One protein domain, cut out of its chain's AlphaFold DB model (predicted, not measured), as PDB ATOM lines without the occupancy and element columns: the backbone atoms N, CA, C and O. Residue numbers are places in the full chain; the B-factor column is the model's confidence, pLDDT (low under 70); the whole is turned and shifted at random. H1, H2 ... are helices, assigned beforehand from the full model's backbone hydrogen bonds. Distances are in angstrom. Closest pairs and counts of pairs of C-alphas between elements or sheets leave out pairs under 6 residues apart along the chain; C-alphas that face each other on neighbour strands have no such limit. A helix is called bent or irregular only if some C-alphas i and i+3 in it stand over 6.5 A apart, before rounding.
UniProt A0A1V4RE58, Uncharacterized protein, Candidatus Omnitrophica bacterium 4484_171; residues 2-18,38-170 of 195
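What this domain is: This is residues 2 to 18 and 38 to 170 of the 195 residues of an uncharacterized protein of Candidatus Omnitrophica bacterium 4484_171 (UniProt A0A1V4RE58). H5 runs through the middle of a loose group of helices, with H4, H6 and the bent helix H2 packed round it and the short H3 bridging H2 and H4 at one end, off H5. H1 extends the long axis past the beginning of H6, and its residues 2 to 8 stick out free. The printed part has 150 residues with six named helices, H1 to H6 in order, and no named strand: the class is all helix. It is loose, with a radius of gyration of the C-alphas of 18.8 A, and elongated, spanning 63 by 39 by 27 A.

How they stand to each other: Start at H6, residues 138 to 167, the longest helix. It touches the hub, H5, residues 111 to 132, in a helical hairpin, at a shallow tilt of 14 degrees, opposite ways; their closest C-alphas, Phe 122 and Ile 155, are 6.5 A apart. With residues 138 to 146 alone, H6 touches H1, residues 2 to 18, closest at the C-alphas of Ala 13 and Thr 139, 5.2 A. H4, residues 81 to 104, forms a second helical hairpin with H5, at 20 degrees, a shallow tilt; the closest C-alphas are those of Pro 88 and His 125, 7.1 A. H2, residues 46 to 64, was assigned as one helix by its hydrogen bonds but is bent: C-alphas 53 and 56 are 6.6 A apart, and its arms H2a, residues 46 to 53, and H2b, residues 56 to 64, stand at 42 degrees. H2a touches H5 at the C-alphas of Gly 52 and Phe 120, 4.3 A, their closest, at a shallow tilt of 34.9 degrees, only just short of steep. H2b touches H5 at a steep tilt of 54 degrees, closest at the C-alphas of Pro 56 and Ala 124, 5.3 A. H3, residues 68 to 78, touches H2b only at the corner, closest at the C-alphas of Val 64 and Tyr 70, 5.6 A, and is apart from H5. Every O i to N i+4 pair is within hydrogen-bond range in H1, H2a, H2b, H5 and H6, against 5 of 7 in H3 and 16 of 20 in H4.

Where its parts are: Find C-alpha 138 at (-35.037, -16.052, 51.325); from there H6 runs 42.0 A to C-alpha 167 at (-15.334, -53.179, 50.539). H4 measures 33.8 A, H5 32.1 A and H1 25.0 A, the last beginning at C-alpha 2, (-44.394, -7.401, 62.759).

The domain as a whole: Residues 19 to 37 are cut out; C-alphas 18 and 38 are 30.4 A apart. Of the links printed whole, none is long. Mean pLDDT of the printed part is 70.3, with 64 residues under 70, among them residues 60 to 104.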
ATOM      1  N   GLU A   2     -45.028  -6.939  64.020       44.03
ATOM      2  CA  GLU A   2     -44.394  -7.401  62.759       44.03
ATOM      3  C   GLU A   2     -42.934  -6.970  62.511       44.03
ATOM      4  O   GLU A   2     -42.108  -7.778  62.092       44.03
ATOM      5  N   LYS A   3     -42.561  -5.709  62.786       42.09
ATOM      6  CA  LYS A   3     -41.192  -5.225  62.505       42.09
ATOM      7  C   LYS A   3     -40.100  -5.941  63.315       42.09
ATOM      8  O   LYS A   3     -38.965  -6.012  62.848       42.09
ATOM      9  N   ARG A   4     -40.404  -6.451  64.519       41.66
ATOM     10  CA  ARG A   4     -39.432  -7.201  65.342       41.66
ATOM     11  C   ARG A   4     -39.302  -8.656  64.883       41.66
ATOM     12  O   ARG A   4     -38.181  -9.154  64.844       41.66
ATOM     13  N   GLU A   5     -40.401  -9.295  64.482       49.50
ATOM     14  CA  GLU A   5     -40.388 -10.669  63.949       49.50
ATOM     15  C   GLU A   5     -39.634 -10.769  62.622       49.50
ATOM     16  O   GLU A   5     -38.767 -11.629  62.474       49.50
ATOM     17  N   LEU A   6     -39.873  -9.833  61.695       53.41
ATOM     18  CA  LEU A   6     -39.146  -9.789  60.423       53.41
ATOM     19  C   LEU A   6     -37.634  -9.649  60.654       53.41
ATOM     20  O   LEU A   6     -36.851 -10.410  60.093       53.41
ATOM     21  N   ARG A   7     -37.207  -8.732  61.533       55.94
ATOM     22  CA  ARG A   7     -35.780  -8.505  61.828       55.94
ATOM     23  C   ARG A   7     -35.118  -9.718  62.500       55.94
ATOM     24  O   ARG A   7     -33.974 -10.022  62.178       55.94
ATOM     25  N   SER A   8     -35.839 -10.424  63.377       60.84
ATOM     26  CA  SER A   8     -35.383 -11.680  63.997       60.84
ATOM     27  C   SER A   8     -35.147 -12.779  62.951       60.84
ATOM     28  O   SER A   8     -34.091 -13.412  62.939       60.84
ATOM     29  N   ASN A   9     -36.072 -12.935  61.996       70.75
ATOM     30  CA  ASN A   9     -35.978 -13.947  60.939       70.75
ATOM     31  C   ASN A   9     -34.786 -13.737  59.993       70.75
ATOM     32  O   ASN A   9     -34.193 -14.716  59.538       70.75
ATOM     33  N   TYR A  10     -34.394 -12.489  59.716       76.75
ATOM     34  CA  TYR A  10     -33.214 -12.204  58.886       76.75
ATOM     35  C   TYR A  10     -31.891 -12.453  59.613       76.75
ATOM     36  O   TYR A  10     -30.951 -12.941  58.989       76.75
ATOM     37  N   ILE A  11     -31.804 -12.157  60.916       82.50
ATOM     38  CA  ILE A  11     -30.599 -12.446  61.712       82.50
ATOM     39  C   ILE A  11     -30.372 -13.960  61.780       82.50
ATOM     40  O   ILE A  11     -29.266 -14.426  61.517       82.50
ATOM     41  N   ILE A  12     -31.431 -14.730  62.054       82.00
ATOM     42  CA  ILE A  12     -31.373 -16.199  62.066       82.00
ATOM     43  C   ILE A  12     -30.991 -16.735  60.681       82.00
ATOM     44  O   ILE A  12     -30.120 -17.595  60.582       82.00
ATOM     45  N   ALA A  13     -31.573 -16.193  59.605       80.62
ATOM     46  CA  ALA A  13     -31.197 -16.569  58.244       80.62
ATOM     47  C   ALA A  13     -29.707 -16.307  57.969       80.62
ATOM     48  O   ALA A  13     -29.028 -17.163  57.416       80.62
ATOM     49  N   PHE A  14     -29.166 -15.169  58.404       84.50
ATOM     50  CA  PHE A  14     -27.742 -14.867  58.247       84.50
ATOM     51  C   PHE A  14     -26.844 -15.850  59.008       84.50
ATOM     52  O   PHE A  14     -25.870 -16.348  58.444       84.50
ATOM     53  N   ILE A  15     -27.184 -16.180  60.256       86.06
ATOM     54  CA  ILE A  15     -26.460 -17.195  61.041       86.06
ATOM     55  C   ILE A  15     -26.503 -18.550  60.324       86.06
ATOM     56  O   ILE A  15     -25.470 -19.198  60.158       86.06
ATOM     57  N   ASN A  16     -27.679 -18.953  59.839       82.81
ATOM     58  CA  ASN A  16     -27.860 -20.211  59.119       82.81
ATOM     59  C   ASN A  16     -27.081 -20.248  57.800       82.81
ATOM     60  O   ASN A  16     -26.584 -21.307  57.426       82.81
ATOM     61  N   LEU A  17     -26.915 -19.106  57.128       84.12
ATOM     62  CA  LEU A  17     -26.083 -18.991  55.932       84.12
ATOM     63  C   LEU A  17     -24.605 -19.236  56.260       84.12
ATOM     64  O   LEU A  17     -23.949 -20.003  55.560       84.12
ATOM     65  N   PHE A  18     -24.086 -18.643  57.339       86.94
ATOM     66  CA  PHE A  18     -22.710 -18.901  57.782       86.94
ATOM     67  C   PHE A  18     -22.504 -20.362  58.188       86.94
ATOM     68  O   PHE A  18     -21.517 -20.977  57.783       86.94
ATOM     69  N   PHE A  38     -11.721 -43.739  46.305       80.75
ATOM     70  CA  PHE A  38     -12.381 -44.632  45.332       80.75
ATOM     71  C   PHE A  38     -11.521 -44.890  44.104       80.75
ATOM     72  O   PHE A  38     -11.439 -46.022  43.645       80.75
ATOM     73  N   ARG A  39     -10.840 -43.857  43.602       78.38
ATOM     74  CA  ARG A  39      -9.923 -43.992  42.462       78.38
ATOM     75  C   ARG A  39      -8.698 -44.856  42.765       78.38
ATOM     76  O   ARG A  39      -8.058 -45.311  41.831       78.38
ATOM     77  N   LEU A  40      -8.362 -45.042  44.041       77.12
ATOM     78  CA  LEU A  40      -7.244 -45.877  44.481       77.12
ATOM     79  C   LEU A  40      -7.664 -47.330  44.756       77.12
ATOM     80  O   LEU A  40      -6.807 -48.149  45.071       77.12
ATOM     81  N   ASN A  41      -8.961 -47.648  44.683       74.75
ATOM     82  CA  ASN A  41      -9.486 -48.981  44.953       74.75
ATOM     83  C   ASN A  41     -10.143 -49.567  43.695       74.75
ATOM     84  O   ASN A  41     -11.304 -49.284  43.400       74.75
ATOM     85  N   ASP A  42      -9.419 -50.449  43.006       72.81
ATOM     86  CA  ASP A  42      -9.866 -51.086  41.759       72.81
ATOM     87  C   ASP A  42     -11.122 -51.961  41.923       72.81
ATOM     88  O   ASP A  42     -11.816 -52.259  40.946       72.81
ATOM     89  N   ALA A  43     -11.473 -52.358  43.154       77.94
ATOM     90  CA  ALA A  43     -12.705 -53.098  43.413       77.94
ATOM     91  C   ALA A  43     -13.963 -52.222  43.266       77.94
ATOM     92  O   ALA A  43     -15.057 -52.751  43.035       77.94
ATOM     93  N   ILE A  44     -13.835 -50.896  43.398       81.50
ATOM     94  CA  ILE A  44     -14.952 -49.952  43.299       81.50
ATOM     95  C   ILE A  44     -15.097 -49.495  41.848       81.50
ATOM     96  O   ILE A  44     -14.362 -48.650  41.340       81.50
ATOM     97  N   LYS A  45     -16.126 -50.006  41.168       85.81
ATOM     98  CA  LYS A  45     -16.460 -49.574  39.808       85.81
ATOM     99  C   LYS A  45     -17.175 -48.220  39.837       85.81
ATOM    100  O   LYS A  45     -18.387 -48.160  40.027       85.81
ATOM    101  N   ILE A  46     -16.439 -47.131  39.598       83.81
ATOM    102  CA  ILE A  46     -16.966 -45.748  39.615       83.81
ATOM    103  C   ILE A  46     -18.182 -45.566  38.690       83.81
ATOM    104  O   ILE A  46     -19.103 -44.834  39.034       83.81
ATOM    105  N   TRP A  47     -18.239 -46.260  37.549       85.25
ATOM    106  CA  TRP A  47     -19.400 -46.182  36.653       85.25
ATOM    107  C   TRP A  47     -20.686 -46.729  37.295       85.25
ATOM    108  O   TRP A  47     -21.761 -46.201  37.035       85.25
ATOM    109  N   VAL A  48     -20.589 -47.742  38.167       84.62
ATOM    110  CA  VAL A  48     -21.738 -48.297  38.904       84.62
ATOM    111  C   VAL A  48     -22.246 -47.282  39.921       84.62
ATOM    112  O   VAL A  48     -23.450 -47.064  40.021       84.62
ATOM    113  N   LEU A  49     -21.320 -46.631  40.635       84.31
ATOM    114  CA  LEU A  49     -21.628 -45.533  41.553       84.31
ATOM    115  C   LEU A  49     -22.324 -44.384  40.811       84.31
ATOM    116  O   LEU A  49     -23.341 -43.880  41.272       84.31
ATOM    117  N   PHE A  50     -21.784 -43.990  39.656       86.12
ATOM    118  CA  PHE A  50     -22.358 -42.932  38.831       86.12
ATOM    119  C   PHE A  50     -23.778 -43.285  38.392       86.12
ATOM    120  O   PHE A  50     -24.689 -42.508  38.645       86.12
ATOM    121  N   LEU A  51     -23.992 -44.478  37.826       86.38
ATOM    122  CA  LEU A  51     -25.328 -44.915  37.422       86.38
ATOM    123  C   LEU A  51     -26.306 -44.923  38.595       86.38
ATOM    124  O   LEU A  51     -27.410 -44.408  38.449       86.38
ATOM    125  N   GLY A  52     -25.906 -45.462  39.748       83.00
ATOM    126  CA  GLY A  52     -26.763 -45.490  40.929       83.00
ATOM    127  C   GLY A  52     -27.112 -44.088  41.428       83.00
ATOM    128  O   GLY A  52     -28.274 -43.830  41.705       83.00
ATOM    129  N   LEU A  53     -26.163 -43.147  41.448       84.25
ATOM    130  CA  LEU A  53     -26.445 -41.753  41.808       84.25
ATOM    131  C   LEU A  53     -27.327 -41.044  40.772       84.25
ATOM    132  O   LEU A  53     -28.229 -40.305  41.147       84.25
ATOM    133  N   SER A  54     -27.077 -41.240  39.477       81.81
ATOM    134  CA  SER A  54     -27.769 -40.517  38.405       81.81
ATOM    135  C   SER A  54     -29.194 -41.007  38.169       81.81
ATOM    136  O   SER A  54     -30.047 -40.201  37.804       81.81
ATOM    137  N   PHE A  55     -29.474 -42.299  38.374       80.44
ATOM    138  CA  PHE A  55     -30.782 -42.882  38.056       80.44
ATOM    139  C   PHE A  55     -31.942 -42.204  38.804       80.44
ATOM    140  O   PHE A  55     -32.898 -41.803  38.142       80.44
ATOM    141  N   PRO A  56     -31.874 -41.991  40.137       79.50
ATOM    142  CA  PRO A  56     -32.912 -41.274  40.873       79.50
ATOM    143  C   PRO A  56     -33.105 -39.837  40.395       79.50
ATOM    144  O   PRO A  56     -34.243 -39.397  40.273       79.50
ATOM    145  N   PHE A  57     -32.019 -39.117  40.085       73.88
ATOM    146  CA  PHE A  57     -32.108 -37.746  39.574       73.88
ATOM    147  C   PHE A  57     -32.774 -37.698  38.201       73.88
ATOM    148  O   PHE A  57     -33.711 -36.934  38.010       73.88
ATOM    149  N   ILE A  58     -32.334 -38.536  37.259       74.75
ATOM    150  CA  ILE A  58     -32.899 -38.586  35.905       74.75
ATOM    151  C   ILE A  58     -34.371 -38.997  35.965       74.75
ATOM    152  O   ILE A  58     -35.217 -38.353  35.348       74.75
ATOM    153  N   PHE A  59     -34.688 -40.037  36.738       73.00
ATOM    154  CA  PHE A  59     -36.062 -40.487  36.930       73.00
ATOM    155  C   PHE A  59     -36.928 -39.365  37.506       73.00
ATOM    156  O   PHE A  59     -37.997 -39.068  36.977       73.00
ATOM    157  N   TYR A  60     -36.448 -38.686  38.547       67.44
ATOM    158  CA  TYR A  60     -37.215 -37.626  39.179       67.44
ATOM    159  C   TYR A  60     -37.403 -36.407  38.255       67.44
ATOM    160  O   TYR A  60     -38.523 -35.965  38.012       67.44
ATOM    161  N   THR A  61     -36.321 -35.895  37.669       65.62
ATOM    162  CA  THR A  61     -36.367 -34.703  36.812       65.62
ATOM    163  C   THR A  61     -37.165 -34.934  35.532       65.62
ATOM    164  O   THR A  61     -37.948 -34.070  35.148       65.62
ATOM    165  N   PHE A  62     -36.992 -36.076  34.857       65.31
ATOM    166  CA  PHE A  62     -37.554 -36.268  33.517       65.31
ATOM    167  C   PHE A  62     -38.867 -37.045  33.472       65.31
ATOM    168  O   PHE A  62     -39.667 -36.818  32.570       65.31
ATOM    169  N   ILE A  63     -39.099 -37.964  34.407       61.66
ATOM    170  CA  ILE A  63     -40.301 -38.815  34.384       61.66
ATOM    171  C   ILE A  63     -41.345 -38.290  35.360       61.66
ATOM    172  O   ILE A  63     -42.538 -38.374  35.090       61.66
ATOM    173  N   VAL A  64     -40.902 -37.752  36.490       60.31
ATOM    174  CA  VAL A  64     -41.775 -37.451  37.618       60.31
ATOM    175  C   VAL A  64     -42.207 -35.979  37.629       60.31
ATOM    176  O   VAL A  64     -43.398 -35.723  37.773       60.31
ATOM    177  N   ASP A  65     -41.292 -35.029  37.407       59.06
ATOM    178  CA  ASP A  65     -41.619 -33.590  37.379       59.06
ATOM    179  C   ASP A  65     -42.146 -33.093  36.012       59.06
ATOM    180  O   ASP A  65     -42.914 -32.136  35.968       59.06
ATOM    181  N   LEU A  66     -41.765 -33.722  34.889       58.59
ATOM    182  CA  LEU A  66     -42.173 -33.285  33.538       58.59
ATOM    183  C   LEU A  66     -43.442 -33.971  33.002       58.59
ATOM    184  O   LEU A  66     -43.933 -33.598  31.936       58.59
ATOM    185  N   ASN A  67     -43.977 -34.978  33.696       63.44
ATOM    186  CA  ASN A  67     -45.111 -35.762  33.209       63.44
ATOM    187  C   ASN A  67     -46.378 -35.515  34.043       63.44
ATOM    188  O   ASN A  67     -46.513 -36.017  35.159       63.44
ATOM    189  N   ASN A  68     -47.364 -34.834  33.453       58.81
ATOM    190  CA  ASN A  68     -48.662 -34.548  34.084       58.81
ATOM    191  C   ASN A  68     -49.439 -35.812  34.519       58.81
ATOM    192  O   ASN A  68     -50.292 -35.748  35.405       58.81
ATOM    193  N   ALA A  69     -49.165 -36.985  33.930       58.25
ATOM    194  CA  ALA A  69     -49.756 -38.246  34.387       58.25
ATOM    195  C   ALA A  69     -49.184 -38.690  35.748       58.25
ATOM    196  O   ALA A  69     -49.908 -39.251  36.575       58.25
ATOM    197  N   TYR A  70     -47.906 -38.395  35.999       55.94
ATOM    198  CA  TYR A  70     -47.240 -38.689  37.264       55.94
ATOM    199  C   TYR A  70     -47.577 -37.682  38.355       55.94
ATOM    200  O   TYR A  70     -47.550 -38.067  39.517       55.94
ATOM    201  N   GLU A  71     -47.987 -36.458  38.022       57.56
ATOM    202  CA  GLU A  71     -48.441 -35.471  39.010       57.56
ATOM    203  C   GLU A  71     -49.600 -36.014  39.869       57.56
ATOM    204  O   GLU A  71     -49.605 -35.860  41.087       57.56
ATOM    205  N   LYS A  72     -50.545 -36.754  39.269       55.47
ATOM    206  CA  LYS A  72     -51.667 -37.393  39.991       55.47
ATOM    207  C   LYS A  72     -51.220 -38.558  40.873       55.47
ATOM    208  O   LYS A  72     -51.697 -38.698  41.999       55.47
ATOM    209  N   VAL A  73     -50.295 -39.377  40.373       56.78
ATOM    210  CA  VAL A  73     -49.698 -40.495  41.119       56.78
ATOM    211  C   VAL A  73     -48.886 -39.951  42.296       56.78
ATOM    212  O   VAL A  73     -49.053 -40.400  43.427       56.78
ATOM    213  N   GLN A  74     -48.085 -38.912  42.071       53.56
ATOM    214  CA  GLN A  74     -47.402 -38.177  43.125       53.56
ATOM    215  C   GLN A  74     -48.399 -37.583  44.124       53.56
ATOM    216  O   GLN A  74     -48.219 -37.734  45.323       53.56
ATOM    217  N   HIS A  75     -49.475 -36.940  43.676       56.69
ATOM    218  CA  HIS A  75     -50.449 -36.370  44.603       56.69
ATOM    219  C   HIS A  75     -51.085 -37.435  45.507       56.69
ATOM    220  O   HIS A  75     -51.347 -37.148  46.673       56.69
ATOM    221  N   PHE A  76     -51.279 -38.657  45.000       54.19
ATOM    222  CA  PHE A  76     -51.764 -39.807  45.764       54.19
ATOM    223  C   PHE A  76     -50.729 -40.331  46.777       54.19
ATOM    224  O   PHE A  76     -51.058 -40.507  47.949       54.19
ATOM    225  N   PHE A  77     -49.474 -40.529  46.360       49.47
ATOM    226  CA  PHE A  77     -48.422 -41.051  47.241       49.47
ATOM    227  C   PHE A  77     -47.891 -40.018  48.251       49.47
ATOM    228  O   PHE A  77     -47.506 -40.406  49.351       49.47
ATOM    229  N   PHE A  78     -47.902 -38.723  47.912       51.69
ATOM    230  CA  PHE A  78     -47.217 -37.669  48.671       51.69
ATOM    231  C   PHE A  78     -48.137 -36.737  49.487       51.69
ATOM    232  O   PHE A  78     -47.637 -35.978  50.311       51.69
ATOM    233  N   ARG A  79     -49.476 -36.764  49.336       51.66
ATOM    234  CA  ARG A  79     -50.377 -36.036  50.273       51.66
ATOM    235  C   ARG A  79     -50.605 -36.774  51.591       51.66
ATOM    236  O   ARG A  79     -50.961 -36.145  52.584       51.66
ATOM    237  N   GLY A  80     -50.444 -38.097  51.608       49.78
ATOM    238  CA  GLY A  80     -50.577 -38.885  52.825       49.78
ATOM    239  C   GLY A  80     -49.300 -38.791  53.652       49.78
ATOM    240  O   GLY A  80     -48.308 -39.427  53.302       49.78
ATOM    241  N   THR A  81     -49.335 -38.074  54.778       54.41
ATOM    242  CA  THR A  81     -48.240 -38.018  55.772       54.41
ATOM    243  C   THR A  81     -47.695 -39.404  56.133       54.41
ATOM    244  O   THR A  81     -46.503 -39.553  56.377       54.41
ATOM    245  N   PHE A  82     -48.542 -40.437  56.093       53.28
ATOM    246  CA  PHE A  82     -48.156 -41.831  56.303       53.28
ATOM    247  C   PHE A  82     -47.277 -42.411  55.178       53.28
ATOM    248  O   PHE A  82     -46.207 -42.942  55.457       53.28
ATOM    249  N   LEU A  83     -47.674 -42.296  53.905       51.00
ATOM    250  CA  LEU A  83     -46.928 -42.887  52.779       51.00
ATOM    251  C   LEU A  83     -45.597 -42.167  52.515       51.00
ATOM    252  O   LEU A  83     -44.607 -42.828  52.191       51.00
ATOM    253  N   ASN A  84     -45.551 -40.853  52.760       54.25
ATOM    254  CA  ASN A  84     -44.324 -40.051  52.714       54.25
ATOM    255  C   ASN A  84     -43.277 -40.478  53.751       54.25
ATOM    256  O   ASN A  84     -42.089 -40.273  53.532       54.25
ATOM    257  N   LEU A  85     -43.690 -41.094  54.860       55.16
ATOM    258  CA  LEU A  85     -42.778 -41.653  55.859       55.16
ATOM    259  C   LEU A  85     -42.476 -43.129  55.580       55.16
ATOM    260  O   LEU A  85     -41.332 -43.565  55.705       55.16
ATOM    261  N   VAL A  86     -43.484 -43.901  55.169       59.19
ATOM    262  CA  VAL A  86     -43.384 -45.356  55.005       59.19
ATOM    263  C   VAL A  86     -42.518 -45.747  53.815       59.19
ATOM    264  O   VAL A  86     -41.690 -46.638  53.962       59.19
ATOM    265  N   ILE A  87     -42.641 -45.091  52.657       60.56
ATOM    266  CA  ILE A  87     -41.859 -45.473  51.467       60.56
ATOM    267  C   ILE A  87     -40.351 -45.234  51.677       60.56
ATOM    268  O   ILE A  87     -39.580 -46.177  51.479       60.56
ATOM    269  N   PRO A  88     -39.895 -44.053  52.150       56.47
ATOM    270  CA  PRO A  88     -38.484 -43.849  52.478       56.47
ATOM    271  C   PRO A  88     -37.997 -44.786  53.588       56.47
ATOM    272  O   PRO A  88     -36.881 -45.297  53.503       56.47
ATOM    273  N   SER A  89     -38.837 -45.068  54.589       56.81
ATOM    274  CA  SER A  89     -38.491 -45.979  55.687       56.81
ATOM    275  C   SER A  89     -38.375 -47.434  55.228       56.81
ATOM    276  O   SER A  89     -37.431 -48.109  55.619       56.81
ATOM    277  N   ILE A  90     -39.268 -47.925  54.363       63.03
ATOM    278  CA  ILE A  90     -39.189 -49.273  53.777       63.03
ATOM    279  C   ILE A  90     -37.967 -49.385  52.869       63.03
ATOM    280  O   ILE A  90     -37.284 -50.401  52.917       63.03
ATOM    281  N   LEU A  91     -37.648 -48.350  52.084       59.41
ATOM    282  CA  LEU A  91     -36.422 -48.328  51.285       59.41
ATOM    283  C   LEU A  91     -35.179 -48.403  52.173       59.41
ATOM    284  O   LEU A  91     -34.286 -49.188  51.873       59.41
ATOM    285  N   ILE A  92     -35.146 -47.666  53.292       59.75
ATOM    286  CA  ILE A  92     -34.075 -47.780  54.293       59.75
ATOM    287  C   ILE A  92     -34.039 -49.190  54.896       59.75
ATOM    288  O   ILE A  92     -32.965 -49.775  54.980       59.75
ATOM    289  N   ILE A  93     -35.178 -49.759  55.296       64.69
ATOM    290  CA  ILE A  93     -35.254 -51.085  55.931       64.69
ATOM    291  C   ILE A  93     -34.841 -52.192  54.958       64.69
ATOM    292  O   ILE A  93     -34.098 -53.085  55.349       64.69
ATOM    293  N   LEU A  94     -35.267 -52.139  53.695       60.34
ATOM    294  CA  LEU A  94     -34.861 -53.088  52.655       60.34
ATOM    295  C   LEU A  94     -33.380 -52.938  52.311       60.34
ATOM    296  O   LEU A  94     -32.713 -53.950  52.103       60.34
ATOM    297  N   LEU A  95     -32.851 -51.709  52.318       62.12
ATOM    298  CA  LEU A  95     -31.413 -51.465  52.235       62.12
ATOM    299  C   LEU A  95     -30.692 -52.170  53.371       62.12
ATOM    300  O   LEU A  95     -29.889 -53.066  53.142       62.12
ATOM    301  N   VAL A  96     -31.026 -51.795  54.603       61.06
ATOM    302  CA  VAL A  96     -30.412 -52.320  55.821       61.06
ATOM    303  C   VAL A  96     -30.551 -53.843  55.876       61.06
ATOM    304  O   VAL A  96     -29.582 -54.525  56.196       61.06
ATOM    305  N   GLY A  97     -31.696 -54.396  55.474       63.28
ATOM    306  CA  GLY A  97     -31.942 -55.831  55.356       63.28
ATOM    307  C   GLY A  97     -31.026 -56.501  54.331       63.28
ATOM    308  O   GLY A  97     -30.323 -57.447  54.677       63.28
ATOM    309  N   TYR A  98     -30.938 -55.973  53.107       63.97
ATOM    310  CA  TYR A  98     -30.020 -56.472  52.075       63.97
ATOM    311  C   TYR A  98     -28.538 -56.321  52.471       63.97
ATOM    312  O   TYR A  98     -27.674 -56.946  51.864       63.97
ATOM    313  N   PHE A  99     -28.219 -55.517  53.492       62.00
ATOM    314  CA  PHE A  99     -26.846 -55.244  53.936       62.00
ATOM    315  C   PHE A  99     -26.420 -56.026  55.173       62.00
ATOM    316  O   PHE A  99     -25.295 -56.521  55.230       62.00
ATOM    317  N   ILE A 100     -27.305 -56.145  56.159       64.88
ATOM    318  CA  ILE A 100     -27.039 -56.872  57.397       64.88
ATOM    319  C   ILE A 100     -27.098 -58.375  57.131       64.88
ATOM    320  O   ILE A 100     -26.220 -59.097  57.598       64.88
ATOM    321  N   PHE A 101     -28.060 -58.855  56.333       65.06
ATOM    322  CA  PHE A 101     -28.216 -60.291  56.092       65.06
ATOM    323  C   PHE A 101     -26.960 -60.936  55.481       65.06
ATOM    324  O   PHE A 101     -26.428 -61.861  56.091       65.06
ATOM    325  N   PRO A 102     -26.392 -60.465  54.355       63.72
ATOM    326  CA  PRO A 102     -25.237 -61.141  53.764       63.72
ATOM    327  C   PRO A 102     -24.022 -61.182  54.694       63.72
ATOM    328  O   PRO A 102     -23.305 -62.179  54.714       63.72
ATOM    329  N   LYS A 103     -23.817 -60.137  55.513       64.12
ATOM    330  CA  LYS A 103     -22.699 -60.080  56.462       64.12
ATOM    331  C   LYS A 103     -22.935 -60.918  57.722       64.12
ATOM    332  O   LYS A 103     -21.996 -61.556  58.182       64.12
ATOM    333  N   MET A 104     -24.163 -60.971  58.252       65.88
ATOM    334  CA  MET A 104     -24.504 -61.845  59.388       65.88
ATOM    335  C   MET A 104     -24.469 -63.329  59.016       65.88
ATOM    336  O   MET A 104     -24.066 -64.152  59.830       65.88
ATOM    337  N   PHE A 105     -24.883 -63.669  57.793       72.75
ATOM    338  CA  PHE A 105     -24.971 -65.054  57.323       72.75
ATOM    339  C   PHE A 105     -23.746 -65.502  56.508       72.75
ATOM    340  O   PHE A 105     -23.737 -66.613  55.988       72.75
ATOM    341  N   ASN A 106     -22.714 -64.656  56.402       66.19
ATOM    342  CA  ASN A 106     -21.486 -64.902  55.635       66.19
ATOM    343  C   ASN A 106     -21.746 -65.359  54.181       66.19
ATOM    344  O   ASN A 106     -21.061 -66.229  53.643       66.19
ATOM    345  N   ILE A 107     -22.775 -64.786  53.551       73.75
ATOM    346  CA  ILE A 107     -23.189 -65.107  52.182       73.75
ATOM    347  C   ILE A 107     -22.418 -64.205  51.214       73.75
ATOM    348  O   ILE A 107     -22.378 -62.983  51.376       73.75
ATOM    349  N   SER A 108     -21.842 -64.789  50.162       69.75
ATOM    350  CA  SER A 108     -21.231 -64.022  49.074       69.75
ATOM    351  C   SER A 108     -22.288 -63.179  48.355       69.75
ATOM    352  O   SER A 108     -23.275 -63.721  47.858       69.75
ATOM    353  N   PHE A 109     -22.073 -61.868  48.243       73.25
ATOM    354  CA  PHE A 109     -22.986 -60.958  47.547       73.25
ATOM    355  C   PHE A 109     -22.290 -60.225  46.395       73.25
ATOM    356  O   PHE A 109     -21.070 -60.041  46.373       73.25
ATOM    357  N   ASN A 110     -23.081 -59.781  45.417       81.38
ATOM    358  CA  ASN A 110     -22.569 -59.032  44.276       81.38
ATOM    359  C   ASN A 110     -22.225 -57.593  44.692       81.38
ATOM    360  O   ASN A 110     -23.110 -56.759  44.885       81.38
ATOM    361  N   ARG A 111     -20.926 -57.290  44.781       78.88
ATOM    362  CA  ARG A 111     -20.405 -55.965  45.160       78.88
ATOM    363  C   ARG A 111     -20.900 -54.829  44.255       78.88
ATOM    364  O   ARG A 111     -21.168 -53.742  44.747       78.88
ATOM    365  N   ASN A 112     -21.102 -55.064  42.956       83.94
ATOM    366  CA  ASN A 112     -21.621 -54.021  42.060       83.94
ATOM    367  C   ASN A 112     -23.098 -53.728  42.343       83.94
ATOM    368  O   ASN A 112     -23.505 -52.572  42.372       83.94
ATOM    369  N   MET A 113     -23.896 -54.766  42.594       81.50
ATOM    370  CA  MET A 113     -25.303 -54.595  42.961       81.50
ATOM    371  C   MET A 113     -25.442 -53.893  44.314       81.50
ATOM    372  O   MET A 113     -26.290 -53.021  44.468       81.50
ATOM    373  N   PHE A 114     -24.544 -54.205  45.251       78.81
ATOM    374  CA  PHE A 114     -24.380 -53.472  46.502       78.81
ATOM    375  C   PHE A 114     -24.100 -51.985  46.211       78.81
ATOM    376  O   PHE A 114     -24.944 -51.128  46.466       78.81
ATOM    377  N   LEU A 115     -22.995 -51.665  45.535       82.25
ATOM    378  CA  LEU A 115     -22.627 -50.283  45.213       82.25
ATOM    379  C   LEU A 115     -23.746 -49.495  44.507       82.25
ATOM    380  O   LEU A 115     -23.977 -48.334  44.847       82.25
ATOM    381  N   PHE A 116     -24.469 -50.126  43.576       85.62
ATOM    382  CA  PHE A 116     -25.612 -49.527  42.886       85.62
ATOM    383  C   PHE A 116     -26.777 -49.220  43.836       85.62
ATOM    384  O   PHE A 116     -27.246 -48.089  43.870       85.62
ATOM    385  N   LEU A 117     -27.232 -50.189  44.635       80.94
ATOM    386  CA  LEU A 117     -28.380 -50.004  45.533       80.94
ATOM    387  C   LEU A 117     -28.097 -48.973  46.633       80.94
ATOM    388  O   LEU A 117     -28.970 -48.166  46.965       80.94
ATOM    389  N   GLY A 118     -26.872 -48.970  47.169       77.06
ATOM    390  CA  GLY A 118     -26.436 -47.970  48.142       77.06
ATOM    391  C   GLY A 118     -26.436 -46.554  47.561       77.06
ATOM    392  O   GLY A 118     -27.012 -45.644  48.154       77.06
ATOM    393  N   SER A 119     -25.849 -46.372  46.373       81.69
ATOM    394  CA  SER A 119     -25.803 -45.063  45.699       81.69
ATOM    395  C   SER A 119     -27.173 -44.594  45.192       81.69
ATOM    396  O   SER A 119     -27.508 -43.420  45.343       81.69
ATOM    397  N   PHE A 120     -28.006 -45.503  44.684       84.00
ATOM    398  CA  PHE A 120     -29.396 -45.222  44.320       84.00
ATOM    399  C   PHE A 120     -30.186 -44.686  45.505       84.00
ATOM    400  O   PHE A 120     -30.867 -43.671  45.411       84.00
ATOM    401  N   SER A 121     -30.066 -45.337  46.653       76.50
ATOM    402  CA  SER A 121     -30.863 -44.966  47.820       76.50
ATOM    403  C   SER A 121     -30.369 -43.690  48.471       76.50
ATOM    404  O   SER A 121     -31.188 -42.893  48.922       76.50
ATOM    405  N   PHE A 122     -29.051 -43.461  48.443       77.00
ATOM    406  CA  PHE A 122     -28.437 -42.180  48.785       77.00
ATOM    407  C   PHE A 122     -29.058 -41.039  47.969       77.00
ATOM    408  O   PHE A 122     -29.576 -40.074  48.533       77.00
ATOM    409  N   ALA A 123     -29.052 -41.166  46.638       78.44
ATOM    410  CA  ALA A 123     -29.559 -40.125  45.751       78.44
ATOM    411  C   ALA A 123     -31.086 -39.979  45.838       78.44
ATOM    412  O   ALA A 123     -31.586 -38.857  45.880       78.44
ATOM    413  N   ALA A 124     -31.828 -41.082  45.962       73.56
ATOM    414  CA  ALA A 124     -33.271 -41.045  46.172       73.56
ATOM    415  C   ALA A 124     -33.627 -40.281  47.458       73.56
ATOM    416  O   ALA A 124     -34.461 -39.381  47.413       73.56
ATOM    417  N   HIS A 125     -32.960 -40.560  48.584       72.25
ATOM    418  CA  HIS A 125     -33.216 -39.848  49.842       72.25
ATOM    419  C   HIS A 125     -33.008 -38.338  49.720       72.25
ATOM    420  O   HIS A 125     -33.827 -37.563  50.215       72.25
ATOM    421  N   LEU A 126     -31.943 -37.916  49.032       71.56
ATOM    422  CA  LEU A 126     -31.690 -36.497  48.783       71.56
ATOM    423  C   LEU A 126     -32.790 -35.858  47.935       71.56
ATOM    424  O   LEU A 126     -33.216 -34.750  48.240       71.56
ATOM    425  N   VAL A 127     -33.280 -36.553  46.910       72.12
ATOM    426  CA  VAL A 127     -34.384 -36.069  46.070       72.12
ATOM    427  C   VAL A 127     -35.669 -35.887  46.887       72.12
ATOM    428  O   VAL A 127     -36.304 -34.836  46.800       72.12
ATOM    429  N   PHE A 128     -36.033 -36.865  47.725       69.00
ATOM    430  CA  PHE A 128     -37.210 -36.764  48.598       69.00
ATOM    431  C   PHE A 128     -37.071 -35.623  49.616       69.00
ATOM    432  O   PHE A 128     -37.975 -34.797  49.741       69.00
ATOM    433  N   ALA A 129     -35.923 -35.527  50.295       66.12
ATOM    434  CA  ALA A 129     -35.659 -34.457  51.254       66.12
ATOM    435  C   ALA A 129     -35.692 -33.066  50.596       66.12
ATOM    436  O   ALA A 129     -36.253 -32.126  51.164       66.12
ATOM    437  N   ALA A 130     -35.143 -32.940  49.383       67.44
ATOM    438  CA  ALA A 130     -35.130 -31.686  48.637       67.44
ATOM    439  C   ALA A 130     -36.542 -31.208  48.272       67.44
ATOM    440  O   ALA A 130     -36.827 -30.010  48.289       67.44
ATOM    441  N   ARG A 131     -37.446 -32.140  47.955       67.12
ATOM    442  CA  ARG A 131     -38.830 -31.815  47.597       67.12
ATOM    443  C   ARG A 131     -39.606 -31.233  48.777       67.12
ATOM    444  O   ARG A 131     -40.268 -30.212  48.619       67.12
ATOM    445  N   GLU A 132     -39.494 -31.857  49.946       64.44
ATOM    446  CA  GLU A 132     -40.251 -31.477  51.150       64.44
ATOM    447  C   GLU A 132     -39.757 -30.165  51.781       64.44
ATOM    448  O   GLU A 132     -40.499 -29.484  52.483       64.44
ATOM    449  N   THR A 133     -38.502 -29.783  51.531       64.69
ATOM    450  CA  THR A 133     -37.871 -28.618  52.176       64.69
ATOM    451  C   THR A 133     -37.854 -27.357  51.304       64.69
ATOM    452  O   THR A 133     -37.384 -26.305  51.745       64.69
ATOM    453  N   LYS A 134     -38.371 -27.420  50.070       64.25
ATOM    454  CA  LYS A 134     -38.341 -26.305  49.111       64.25
ATOM    455  C   LYS A 134     -39.235 -25.146  49.574       64.25
ATOM    456  O   LYS A 134     -40.419 -25.319  49.838       64.25
ATOM    457  N   SER A 135     -38.680 -23.932  49.621       67.88
ATOM    458  CA  SER A 135     -39.401 -22.713  50.016       67.88
ATOM    459  C   SER A 135     -39.069 -21.542  49.088       67.88
ATOM    460  O   SER A 135     -37.936 -21.415  48.633       67.88
ATOM    461  N   ALA A 136     -40.053 -20.677  48.822       69.06
ATOM    462  CA  ALA A 136     -39.916 -19.513  47.938       69.06
ATOM    463  C   ALA A 136     -39.360 -18.252  48.636       69.06
ATOM    464  O   ALA A 136     -39.064 -17.259  47.978       69.06
ATOM    465  N   SER A 137     -39.227 -18.266  49.966       78.06
ATOM    466  CA  SER A 137     -38.700 -17.132  50.740       78.06
ATOM    467  C   SER A 137     -37.181 -17.217  50.916       78.06
ATOM    468  O   SER A 137     -36.635 -18.313  50.980       78.06
ATOM    469  N   PHE A 138     -36.490 -16.081  51.075       71.94
ATOM    470  CA  PHE A 138     -35.037 -16.052  51.325       71.94
ATOM    471  C   PHE A 138     -34.629 -16.832  52.588       71.94
ATOM    472  O   PHE A 138     -33.718 -17.656  52.546       71.94
ATOM    473  N   THR A 139     -35.338 -16.632  53.705       74.00
ATOM    474  CA  THR A 139     -35.115 -17.395  54.946       74.00
ATOM    475  C   THR A 139     -35.370 -18.888  54.737       74.00
ATOM    476  O   THR A 139     -34.580 -19.717  55.183       74.00
ATOM    477  N   GLY A 140     -36.436 -19.240  54.012       68.94
ATOM    478  CA  GLY A 140     -36.729 -20.625  53.657       68.94
ATOM    479  C   GLY A 140     -35.664 -21.253  52.755       68.94
ATOM    480  O   GLY A 140     -35.302 -22.404  52.959       68.94
ATOM    481  N   PHE A 141     -35.109 -20.491  51.816       73.00
ATOM    482  CA  PHE A 141     -34.047 -20.923  50.908       73.00
ATOM    483  C   PHE A 141     -32.722 -21.199  51.633       73.00
ATOM    484  O   PHE A 141     -32.062 -22.201  51.362       73.00
ATOM    485  N   ILE A 142     -32.346 -20.359  52.600       74.69
ATOM    486  CA  ILE A 142     -31.155 -20.611  53.422       74.69
ATOM    487  C   ILE A 142     -31.357 -21.842  54.312       74.69
ATOM    488  O   ILE A 142     -30.474 -22.698  54.390       74.69
ATOM    489  N   ASN A 143     -32.523 -21.956  54.953       71.00
ATOM    490  CA  ASN A 143     -32.841 -23.117  55.785       71.00
ATOM    491  C   ASN A 143     -32.853 -24.407  54.960       71.00
ATOM    492  O   ASN A 143     -32.310 -25.411  55.406       71.00
ATOM    493  N   TYR A 144     -33.384 -24.355  53.736       74.12
ATOM    494  CA  TYR A 144     -33.313 -25.444  52.767       74.12
ATOM    495  C   TYR A 144     -31.868 -25.896  52.534       74.12
ATOM    496  O   TYR A 144     -31.558 -27.073  52.714       74.12
ATOM    497  N   PHE A 145     -30.957 -24.976  52.198       77.56
ATOM    498  CA  PHE A 145     -29.557 -25.333  51.957       77.56
ATOM    499  C   PHE A 145     -28.866 -25.915  53.183       77.56
ATOM    500  O   PHE A 145     -28.138 -26.906  53.065       77.56
ATOM    501  N   LEU A 146     -29.100 -25.329  54.358       76.00
ATOM    502  CA  LEU A 146     -28.541 -25.831  55.605       76.00
ATOM    503  C   LEU A 146     -29.040 -27.253  55.901       76.00
ATOM    504  O   LEU A 146     -28.226 -28.155  56.104       76.00
ATOM    505  N   SER A 147     -30.357 -27.476  55.858       75.88
ATOM    506  CA  SER A 147     -30.968 -28.792  56.077       75.88
ATOM    507  C   SER A 147     -30.469 -29.822  55.066       75.88
ATOM    508  O   SER A 147     -30.042 -30.903  55.464       75.88
ATOM    509  N   MET A 148     -30.434 -29.476  53.778       75.31
ATOM    510  CA  MET A 148     -29.935 -30.367  52.730       75.31
ATOM    511  C   MET A 148     -28.455 -30.707  52.906       75.31
ATOM    512  O   MET A 148     -28.063 -31.848  52.675       75.31
ATOM    513  N   THR A 149     -27.636 -29.759  53.361       77.88
ATOM    514  CA  THR A 149     -26.205 -29.996  53.614       77.88
ATOM    515  C   THR A 149     -25.996 -30.913  54.815       77.88
ATOM    516  O   THR A 149     -25.178 -31.828  54.752       77.88
ATOM    517  N   MET A 150     -26.766 -30.724  55.889       78.19
ATOM    518  CA  MET A 150     -26.722 -31.595  57.068       78.19
ATOM    519  C   MET A 150     -27.182 -33.017  56.738       78.19
ATOM    520  O   MET A 150     -26.511 -33.983  57.104       78.19
ATOM    521  N   ILE A 151     -28.284 -33.146  55.991       76.81
ATOM    522  CA  ILE A 151     -28.770 -34.432  55.483       76.81
ATOM    523  C   ILE A 151     -27.694 -35.074  54.603       76.81
ATOM    524  O   ILE A 151     -27.346 -36.228  54.819       76.81
ATOM    525  N   TYR A 152     -27.098 -34.326  53.675       78.50
ATOM    526  CA  TYR A 152     -26.020 -34.832  52.828       78.50
ATOM    527  C   TYR A 152     -24.832 -35.359  53.642       78.50
ATOM    528  O   TYR A 152     -24.374 -36.467  53.380       78.50
ATOM    529  N   ILE A 153     -24.357 -34.620  54.652       81.44
ATOM    530  CA  ILE A 153     -23.255 -35.064  55.523       81.44
ATOM    531  C   ILE A 153     -23.624 -36.364  56.243       81.44
ATOM    532  O   ILE A 153     -22.825 -37.302  56.268       81.44
ATOM    533  N   PHE A 154     -24.835 -36.441  56.800       79.31
ATOM    534  CA  PHE A 154     -25.314 -37.638  57.486       79.31
ATOM    535  C   PHE A 154     -25.371 -38.848  56.548       79.31
ATOM    536  O   PHE A 154     -24.836 -39.912  56.868       79.31
ATOM    537  N   ILE A 155     -25.956 -38.689  55.359       73.81
ATOM    538  CA  ILE A 155     -26.045 -39.784  54.391       73.81
ATOM    539  C   ILE A 155     -24.645 -40.133  53.850       73.81
ATOM    540  O   ILE A 155     -24.359 -41.306  53.633       73.81
ATOM    541  N   LEU A 156     -23.728 -39.172  53.697       79.62
ATOM    542  CA  LEU A 156     -22.346 -39.441  53.276       79.62
ATOM    543  C   LEU A 156     -21.594 -40.264  54.326       79.62
ATOM    544  O   LEU A 156     -20.845 -41.173  53.970       79.62
ATOM    545  N   PHE A 157     -21.838 -40.011  55.614       80.50
ATOM    546  CA  PHE A 157     -21.330 -40.854  56.694       80.50
ATOM    547  C   PHE A 157     -21.902 -42.277  56.623       80.50
ATOM    548  O   PHE A 157     -21.135 -43.242  56.660       80.50
ATOM    549  N   LEU A 158     -23.223 -42.425  56.444       78.06
ATOM    550  CA  LEU A 158     -23.860 -43.737  56.274       78.06
ATOM    551  C   LEU A 158     -23.328 -44.484  55.045       78.06
ATOM    552  O   LEU A 158     -23.027 -45.671  55.133       78.06
ATOM    553  N   PHE A 159     -23.153 -43.791  53.920       77.12
ATOM    554  CA  PHE A 159     -22.556 -44.339  52.703       77.12
ATOM    555  C   PHE A 159     -21.078 -44.706  52.902       77.12
ATOM    556  O   PHE A 159     -20.569 -45.670  52.338       77.12
ATOM    557  N   GLY A 160     -20.379 -43.982  53.766       77.44
ATOM    558  CA  GLY A 160     -19.056 -44.368  54.213       77.44
ATOM    559  C   GLY A 160     -19.059 -45.702  54.966       77.44
ATOM    560  O   GLY A 160     -18.332 -46.623  54.588       77.44
ATOM    561  N   VAL A 161     -19.900 -45.828  56.002       76.12
ATOM    562  CA  VAL A 161     -20.090 -47.077  56.781       76.12
ATOM    563  C   VAL A 161     -20.494 -48.227  55.866       76.12
ATOM    564  O   VAL A 161     -20.001 -49.347  55.992       76.12
ATOM    565  N   TYR A 162     -21.339 -47.929  54.889       74.56
ATOM    566  CA  TYR A 162     -21.762 -48.861  53.864       74.56
ATOM    567  C   TYR A 162     -20.585 -49.463  53.083       74.56
ATOM    568  O   TYR A 162     -20.485 -50.681  52.915       74.56
ATOM    569  N   LEU A 163     -19.639 -48.629  52.662       76.38
ATOM    570  CA  LEU A 163     -18.448 -49.086  51.953       76.38
ATOM    571  C   LEU A 163     -17.457 -49.807  52.863       76.38
ATOM    572  O   LEU A 163     -16.824 -50.763  52.420       76.38
ATOM    573  N   LEU A 164     -17.356 -49.413  54.135       76.94
ATOM    574  CA  LEU A 164     -16.597 -50.181  55.126       76.94
ATOM    575  C   LEU A 164     -17.131 -51.616  55.214       76.94
ATOM    576  O   LEU A 164     -16.357 -52.565  55.269       76.94
ATOM    577  N   ILE A 165     -18.453 -51.787  55.186       74.12
ATOM    578  CA  ILE A 165     -19.094 -53.100  55.277       74.12
ATOM    579  C   ILE A 165     -18.812 -53.962  54.044       74.12
ATOM    580  O   ILE A 165     -18.504 -55.143  54.220       74.12
ATOM    581  N   GLY A 166     -18.950 -53.400  52.837       72.06
ATOM    582  CA  GLY A 166     -18.904 -54.174  51.591       72.06
ATOM    583  C   GLY A 166     -17.553 -54.242  50.875       72.06
ATOM    584  O   GLY A 166     -17.367 -55.104  50.013       72.06
ATOM    585  N   TYR A 167     -16.623 -53.350  51.218       75.06
ATOM    586  CA  TYR A 167     -15.334 -53.179  50.539       75.06
ATOM    587  C   TYR A 167     -14.143 -53.042  51.504       75.06
ATOM    588  O   TYR A 167     -13.060 -52.674  51.054       75.06
ATOM    589  N   ASP A 168     -14.334 -53.298  52.808       72.25
ATOM    590  CA  ASP A 168     -13.321 -53.134  53.871       72.25
ATOM    591  C   ASP A 168     -12.616 -51.768  53.819       72.25
ATOM    592  O   ASP A 168     -11.413 -51.602  54.027       72.25
ATOM    593  N   TYR A 169     -13.410 -50.753  53.500       73.62
ATOM    594  CA  TYR A 169     -12.951 -49.403  53.239       73.62
ATOM    595  C   TYR A 169     -12.652 -48.629  54.535       73.62
ATOM    596  O   TYR A 169     -13.543 -48.393  55.351       73.62
ATOM    597  N   SER A 170     -11.413 -48.156  54.716       75.81
ATOM    598  CA  SER A 170     -11.017 -47.400  55.915       75.81
ATOM    599  C   SER A 170     -11.556 -45.963  55.916       75.81
ATOM    600  O   SER A 170     -10.961 -45.038  55.357       75.81
TER     601      SER A 170